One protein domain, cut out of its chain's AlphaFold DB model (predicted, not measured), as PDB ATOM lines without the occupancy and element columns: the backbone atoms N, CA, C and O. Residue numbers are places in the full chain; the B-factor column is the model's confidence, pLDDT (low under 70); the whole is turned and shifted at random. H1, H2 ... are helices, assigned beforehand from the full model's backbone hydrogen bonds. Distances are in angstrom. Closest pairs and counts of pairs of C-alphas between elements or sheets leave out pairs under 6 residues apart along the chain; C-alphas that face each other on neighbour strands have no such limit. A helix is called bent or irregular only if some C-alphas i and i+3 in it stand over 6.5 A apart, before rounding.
ATOM      1  N   GLY A  12     127.904 103.951 142.277       92.88
ATOM      2  CA  GLY A  12     128.412 105.321 142.307       92.88
ATOM      3  C   GLY A  12     129.932 105.392 142.148       92.88
ATOM      4  O   GLY A  12     130.448 106.332 141.546       92.88
ATOM      5  N   ILE A  13     130.656 104.381 142.636       90.94
ATOM      6  CA  ILE A  13     132.110 104.281 142.449       90.94
ATOM      7  C   ILE A  13     132.428 103.939 140.994       90.94
ATOM      8  O   ILE A  13     133.321 104.549 140.413       90.94
ATOM      9  N   VAL A  14     131.696 102.992 140.397       91.50
ATOM     10  CA  VAL A  14     131.877 102.619 138.984       91.50
ATOM     11  C   VAL A  14     131.647 103.828 138.085       91.50
ATOM     12  O   VAL A  14     132.506 104.143 137.266       91.50
ATOM     13  N   GLN A  15     130.548 104.548 138.305       93.00
ATOM     14  CA  GLN A  15     130.192 105.720 137.517       93.00
ATOM     15  C   GLN A  15     131.250 106.826 137.631       93.00
ATOM     16  O   GLN A  15     131.676 107.372 136.617       93.00
ATOM     17  N   ALA A  16     131.749 107.096 138.841       93.19
ATOM     18  CA  ALA A  16     132.840 108.047 139.028       93.19
ATOM     19  C   ALA A  16     134.113 107.611 138.282       93.19
ATOM     20  O   ALA A  16     134.779 108.434 137.659       93.19
ATOM     21  N   ILE A  17     134.460 106.319 138.299       91.56
ATOM     22  CA  ILE A  17     135.616 105.827 137.539       91.56
ATOM     23  C   ILE A  17     135.389 106.043 136.041       91.56
ATOM     24  O   ILE A  17     136.284 106.568 135.386       91.56
ATOM     25  N   GLU A  18     134.212 105.693 135.512       91.94
ATOM     26  CA  GLU A  18     133.859 105.872 134.097       91.94
ATOM     27  C   GLU A  18     133.984 107.329 133.638       91.94
ATOM     28  O   GLU A  18     134.585 107.596 132.596       91.94
ATOM     29  N   GLU A  19     133.473 108.272 134.432       94.94
ATOM     30  CA  GLU A  19     133.545 109.708 134.135       94.94
ATOM     31  C   GLU A  19     134.989 110.234 134.120       94.94
ATOM     32  O   GLU A  19     135.308 111.155 133.365       94.94
ATOM     33  N   HIS A  20     135.875 109.614 134.902       93.00
ATOM     34  CA  HIS A  20     137.263 110.037 135.071       93.00
ATOM     35  C   HIS A  20     138.290 109.127 134.368       93.00
ATOM     36  O   HIS A  20     139.490 109.360 134.509       93.00
ATOM     37  N   LEU A  21     137.880 108.145 133.549       90.56
ATOM     38  CA  LEU A  21     138.799 107.198 132.878       90.56
ATOM     39  C   LEU A  21     139.926 107.891 132.099       90.56
ATOM     40  O   LEU A  21     141.072 107.442 132.114       90.56
ATOM     41  N   SER A  22     139.606 109.014 131.451       84.75
ATOM     42  CA  SER A  22     140.584 109.802 130.690       84.75
ATOM     43  C   SER A  22     141.658 110.434 131.583       84.75
ATOM     44  O   SER A  22     142.814 110.516 131.179       84.75
ATOM     45  N   GLU A  23     141.300 110.861 132.796       90.19
ATOM     46  CA  GLU A  23     142.248 111.404 133.780       90.19
ATOM     47  C   GLU A  23     143.057 110.287 134.449       90.19
ATOM     48  O   GLU A  23     144.244 110.448 134.729       90.19
ATOM     49  N   LEU A  24     142.431 109.126 134.636       85.50
ATOM     50  CA  LEU A  24     143.041 107.921 135.195       85.50
ATOM     51  C   LEU A  24     143.932 107.175 134.189       85.50
ATOM     52  O   LEU A  24     144.567 106.190 134.556       85.50
ATOM     53  N   SER A  25     144.008 107.647 132.937       86.94
ATOM     54  CA  SER A  25     144.779 107.027 131.849       86.94
ATOM     55  C   SER A  25     144.459 105.539 131.647       86.94
ATOM     56  O   SER A  25     145.348 104.756 131.323       86.94
ATOM     57  N   ALA A  26     143.195 105.153 131.839       88.69
ATOM     58  CA  ALA A  26     142.721 103.777 131.711       88.69
ATOM     59  C   ALA A  26     141.678 103.659 130.589       88.69
ATOM     60  O   ALA A  26     140.868 104.562 130.378       88.69
ATOM     61  N   GLY A  27     141.681 102.535 129.868       85.50
ATOM     62  CA  GLY A  27     140.736 102.261 128.786       85.50
ATOM     63  C   GLY A  27     139.394 101.696 129.255       85.50
ATOM     64  O   GLY A  27     138.422 101.728 128.501       85.50
ATOM     65  N   SER A  28     139.321 101.175 130.484       91.19
ATOM     66  CA  SER A  28     138.095 100.633 131.080       91.19
ATOM     67  C   SER A  28     138.146 100.629 132.610       91.19
ATOM     68  O   SER A  28     139.223 100.676 133.206       91.19
ATOM     69  N   VAL A  29     136.979 100.523 133.254       90.00
ATOM     70  CA  VAL A  29     136.878 100.375 134.717       90.00
ATOM     71  C   VAL A  29     137.605  99.116 135.189       90.00
ATOM     72  O   VAL A  29     138.313  99.166 136.188       90.00
ATOM     73  N   GLU A  30     137.470  98.002 134.462       89.00
ATOM     74  CA  GLU A  30     138.158  96.744 134.783       89.00
ATOM     75  C   GLU A  30     139.679  96.922 134.796       89.00
ATOM     76  O   GLU A  30     140.333  96.521 135.755       89.00
ATOM     77  N   GLU A  31     140.231  97.567 133.765       89.25
ATOM     78  CA  GLU A  31     141.666  97.855 133.667       89.25
ATOM     79  C   GLU A  31     142.141  98.745 134.819       89.25
ATOM     80  O   GLU A  31     143.158  98.459 135.450       89.25
ATOM     81  N   TYR A  32     141.380  99.794 135.135       91.19
ATOM     82  CA  TYR A  32     141.707 100.681 136.244       91.19
ATOM     83  C   TYR A  32     141.696  99.943 137.590       91.19
ATOM     84  O   TYR A  32     142.645 100.046 138.370       91.19
ATOM     85  N   VAL A  33     140.641  99.172 137.862       90.62
ATOM     86  CA  VAL A  33     140.507  98.406 139.107       90.62
ATOM     87  C   VAL A  33     141.625  97.372 139.223       90.62
ATOM     88  O   VAL A  33     142.218  97.243 140.294       90.62
ATOM     89  N   GLU A  34     141.966  96.676 138.137       89.06
ATOM     90  CA  GLU A  34     143.089  95.737 138.116       89.06
ATOM     91  C   GLU A  34     144.414  96.439 138.439       89.06
ATOM     92  O   GLU A  34     145.158  95.967 139.302       89.06
ATOM     93  N   ALA A  35     144.690  97.584 137.807       89.56
ATOM     94  CA  ALA A  35     145.915  98.347 138.031       89.56
ATOM     95  C   ALA A  35     146.042  98.821 139.488       89.56
ATOM     96  O   ALA A  35     147.080  98.607 140.118       89.56
ATOM     97  N   VAL A  36     144.972  99.394 140.052       91.31
ATOM     98  CA  VAL A  36     144.948  99.860 141.446       91.31
ATOM     99  C   VAL A  36     145.138  98.697 142.417       91.31
ATOM    100  O   VAL A  36     145.940  98.797 143.348       91.31
ATOM    101  N   LEU A  37     144.434  97.580 142.216       90.06
ATOM    102  CA  LEU A  37     144.576  96.406 143.078       90.06
ATOM    103  C   LEU A  37     145.986  95.823 142.990       90.06
ATOM    104  O   LEU A  37     146.576  95.504 144.021       90.06
ATOM    105  N   ARG A  38     146.553  95.724 141.784       87.38
ATOM    106  CA  ARG A  38     147.923  95.245 141.584       87.38
ATOM    107  C   ARG A  38     148.928  96.134 142.308       87.38
ATOM    108  O   ARG A  38     149.771  95.606 143.026       87.38
ATOM    109  N   GLU A  39     148.827  97.453 142.161       89.06
ATOM    110  CA  GLU A  39     149.714  98.406 142.838       89.06
ATOM    111  C   GLU A  39     149.617  98.281 144.364       89.06
ATOM    112  O   GLU A  39     150.638  98.223 145.050       89.06
ATOM    113  N   ARG A  40     148.398  98.170 144.908       92.06
ATOM    114  CA  ARG A  40     148.192  97.990 146.352       92.06
ATOM    115  C   ARG A  40     148.776  96.679 146.861       92.06
ATOM    116  O   ARG A  40     149.483  96.688 147.863       92.06
ATOM    117  N   LEU A  41     148.549  95.580 146.147       88.88
ATOM    118  CA  LEU A  41     149.101  94.275 146.508       88.88
ATOM    119  C   LEU A  41     150.633  94.248 146.418       88.88
ATOM    120  O   LEU A  41     151.272  93.616 147.255       88.88
ATOM    121  N   LEU A  42     151.229  94.946 145.447       88.19
ATOM    122  CA  LEU A  42     152.681  95.141 145.371       88.19
ATOM    123  C   LEU A  42     153.199  95.937 146.576       88.19
ATOM    124  O   LEU A  42     154.161  95.525 147.219       88.19
ATOM    125  N   ALA A  43     152.547  97.055 146.909       88.00
ATOM    126  CA  ALA A  43     152.950  97.917 148.019       88.00
ATOM    127  C   ALA A  43     152.850  97.220 149.386       88.00
ATOM    128  O   ALA A  43     153.682  97.455 150.261       88.00
ATOM    129  N   GLU A  44     151.857  96.350 149.568       89.88
ATOM    130  CA  GLU A  44     151.704  95.530 150.775       89.88
ATOM    131  C   GLU A  44     152.570  94.253 150.762       89.88
ATOM    132  O   GLU A  44     152.588  93.512 151.744       89.88
ATOM    133  N   GLY A  45     153.317  93.994 149.682       85.00
ATOM    134  CA  GLY A  45     154.221  92.845 149.557       85.00
ATOM    135  C   GLY A  45     153.525  91.511 149.269       85.00
ATOM    136  O   GLY A  45     154.145  90.458 149.393       85.00
ATOM    137  N   PHE A  46     152.246  91.536 148.884       83.31
ATOM    138  CA  PHE A  46     151.509  90.344 148.449       83.31
ATOM    139  C   PHE A  46     151.881  89.902 147.031       83.31
ATOM    140  O   PHE A  46     151.782  88.717 146.716       83.31
ATOM    141  N   LEU A  47     152.294  90.838 146.175       78.88
ATOM    142  CA  LEU A  47     152.839  90.557 144.848       78.88
ATOM    143  C   LEU A  47     154.322  90.935 144.815       78.88
ATOM    144  O   LEU A  47     154.716  91.934 145.416       78.88
ATOM    145  N   SER A  48     155.131  90.161 144.085       75.38
ATOM    146  CA  SER A  48     156.488  90.586 143.734       75.38
ATOM    147  C   SER A  48     156.427  91.502 142.501       75.38
ATOM    148  O   SER A  48     155.642  91.225 141.586       75.38
ATOM    149  N   PRO A  49     157.201  92.605 142.449       70.75
ATOM    150  CA  PRO A  49     157.254  93.499 141.285       70.75
ATOM    151  C   PRO A  49     157.819  92.826 140.032       70.75
ATOM    152  O   PRO A  49     157.591  93.318 138.929       70.75
ATOM    153  N   TYR A  50     158.501  91.696 140.206       65.19
ATOM    154  CA  TYR A  50     159.045  90.869 139.145       65.19
ATOM    155  C   TYR A  50     158.338  89.515 139.142       65.19
ATOM    156  O   TYR A  50     158.074  88.930 140.195       65.19
ATOM    157  N   SER A  51     158.041  88.985 137.958       70.69
ATOM    158  CA  SER A  51     157.684  87.571 137.838       70.69
ATOM    159  C   SER A  51     158.876  86.709 138.284       70.69
ATOM    160  O   SER A  51     160.015  87.130 138.106       70.69
ATOM    161  N   PRO A  52     158.688  85.477 138.787       69.44
ATOM    162  CA  PRO A  52     159.807  84.616 139.195       69.44
ATOM    163  C   PRO A  52     160.800  84.300 138.059       69.44
ATOM    164  O   PRO A  52     161.944  83.924 138.312       69.44
ATOM    165  N   GLU A  53     160.377  84.424 136.800       74.19
ATOM    166  CA  GLU A  53     161.269  84.386 135.635       74.19
ATOM    167  C   GLU A  53     162.098  85.674 135.514       74.19
ATOM    168  O   GLU A  53     163.318  85.592 135.397       74.19
ATOM    169  N   GLU A  54     161.473  86.844 135.653       74.00
ATOM    170  CA  GLU A  54     162.155  88.145 135.651       74.00
ATOM    171  C   GLU A  54     163.113  88.293 136.845       74.00
ATOM    172  O   GLU A  54     164.215  88.807 136.678       74.00
ATOM    173  N   GLU A  55     162.755  87.788 138.032       74.62
ATOM    174  CA  GLU A  55     163.654  87.755 139.197       74.62
ATOM    175  C   GLU A  55     164.919  86.960 138.890       74.62
ATOM    176  O   GLU A  55     166.013  87.424 139.190       74.62
ATOM    177  N   LYS A  56     164.799  85.805 138.224       78.25
ATOM    178  CA  LYS A  56     165.962  84.994 137.834       78.25
ATOM    179  C   LYS A  56     166.847  85.688 136.813       78.25
ATOM    180  O   LYS A  56     168.066  85.555 136.895       78.25
ATOM    181  N   GLU A  57     166.262  86.388 135.847       80.50
ATOM    182  CA  GLU A  57     167.029  87.143 134.854       80.50
ATOM    183  C   GLU A  57     167.749  88.333 135.501       80.50
ATOM    184  O   GLU A  57     168.931  88.558 135.237       80.50
ATOM    185  N   VAL A  58     167.081  89.040 136.416       78.88
ATOM    186  CA  VAL A  58     167.679  90.123 137.207       78.88
ATOM    187  C   VAL A  58     168.772  89.586 138.136       78.88
ATOM    188  O   VAL A  58     169.861  90.153 138.176       78.88
ATOM    189  N   GLU A  59     168.542  88.473 138.835       80.38
ATOM    190  CA  GLU A  59     169.544  87.814 139.681       80.38
ATOM    191  C   GLU A  59     170.761  87.353 138.874       80.38
ATOM    192  O   GLU A  59     171.894  87.554 139.315       80.38
ATOM    193  N   GLN A  60     170.557  86.760 137.692       82.62
ATOM    194  CA  GLN A  60     171.657  86.385 136.799       82.62
ATOM    195  C   GLN A  60     172.446  87.614 136.364       82.62
ATOM    196  O   GLN A  60     173.670  87.616 136.473       82.62
ATOM    197  N   HIS A  61     171.760  88.678 135.948       82.88
ATOM    198  CA  HIS A  61     172.412  89.916 135.546       82.88
ATOM    199  C   HIS A  61     173.218  90.549 136.693       82.88
ATOM    200  O   HIS A  61     174.341  91.007 136.492       82.88
ATOM    201  N   LEU A  62     172.687  90.528 137.918       84.31
ATOM    202  CA  LEU A  62     173.369  91.037 139.109       84.31
ATOM    203  C   LEU A  62     174.577  90.180 139.523       84.31
ATOM    204  O   LEU A  62     175.585  90.743 139.958       84.31
ATOM    205  N   ARG A  63     174.510  88.848 139.369       84.50
ATOM    206  CA  ARG A  63     175.664  87.947 139.559       84.50
ATOM    207  C   ARG A  63     176.758  88.202 138.527       84.50
ATOM    208  O   ARG A  63     177.922  88.284 138.901       84.50
ATOM    209  N   ASP A  64     176.392  88.386 137.258       87.38
ATOM    210  CA  ASP A  64     177.340  88.727 136.184       87.38
ATOM    211  C   ASP A  64     178.070  90.051 136.467       87.38
ATOM    212  O   ASP A  64     179.259  90.201 136.185       87.38
ATOM    213  N   LEU A  65     177.372  91.003 137.091       87.12
ATOM    214  CA  LEU A  65     177.934  92.280 137.528       87.12
ATOM    215  C   LEU A  65     178.688  92.203 138.874       87.12
ATOM    216  O   LEU A  65     179.265  93.207 139.294       87.12
ATOM    217  N   GLY A  66     178.705  91.045 139.544       85.88
ATOM    218  CA  GLY A  66     179.425  90.814 140.802       85.88
ATOM    219  C   GLY A  66     178.783  91.438 142.046       85.88
ATOM    220  O   GLY A  66     179.463  91.623 143.053       85.88
TER     221      GLY A  66
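What this domain is: This is residues 12 to 66 of the 69 residues of an uncharacterized protein of Candidatus Acetothermia bacterium (UniProt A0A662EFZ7). An open zigzag of three helices strung out along one line: the longest helix, H2, is in the middle, H1 stands crosswise at the beginning of H2, and H3 sticks out beyond the other end as a free arm, with residues 51 to 57 and 59 to 66 standing free. There is no packed core: H1 and H2 meet at a corner, H3 touches no helix, and without the stretches that stand free the body still spans 38 by 21 by 13 A. The printed part has 55 residues with three named helices, in the order H1, H2, H3, and no named strand; its class is all helix. The whole is extended, with a radius of gyration of the C-alphas of 16.6 A, and a rod in outline, spanning 52 by 20 by 14 A.

How they stand to each other: H2, residues 29 to 43, is the longest helix. H1, residues 12 to 20, only just touches it, with 3 pairs of C-alphas within 8 A, and H2 touches H1 with residue 29 alone. The closest C-alphas of the two are those of Ile 17 and Val 29, 6.3 A apart. The lines of H1 and H2 are about perpendicular, at 81 degrees, and their centres are 15.4 A apart. H3, residues 52 to 64, touches no helix: H2 and H3 are apart, and so are H1 and H3. In H1, H2 and H3 every pair of O of residue i and N of residue i+4 is within hydrogen-bond range.

Where its parts are: H2 runs from Val 29, with its C-alpha at (136.878, 100.375, 134.717), to Ala 43, with its C-alpha at (152.950, 97.917, 148.019), and is 21.0 A long from first to last C-alpha. H1 begins at Gly 12, with its C-alpha at (128.412, 105.321, 142.307), ends at His 20 and is 12.4 A long. H3 begins at Pro 52 and ends at Asp 64, with its C-alpha at (177.340, 88.727, 136.184), and is 18.3 A long. No helix is bent or irregular.

The domain as a whole: The C-alphas of Gly 12 and Gly 66, the first and last printed residues, are the two farthest apart, at 53.1 A. Without the stretches that stand free, the body has 40 residues and spans 38 by 21 by 13 A, with a radius of gyration of 12.1 A. The links from H1 to H2 and from H2 to H3 are short, with 8 residues each, and no link is long. The printed part has no cut. The mean pLDDT of the printed part is 85.5; the model's confidence is low, under 70, at residues 50 and 52, and the mean is 79 for H3.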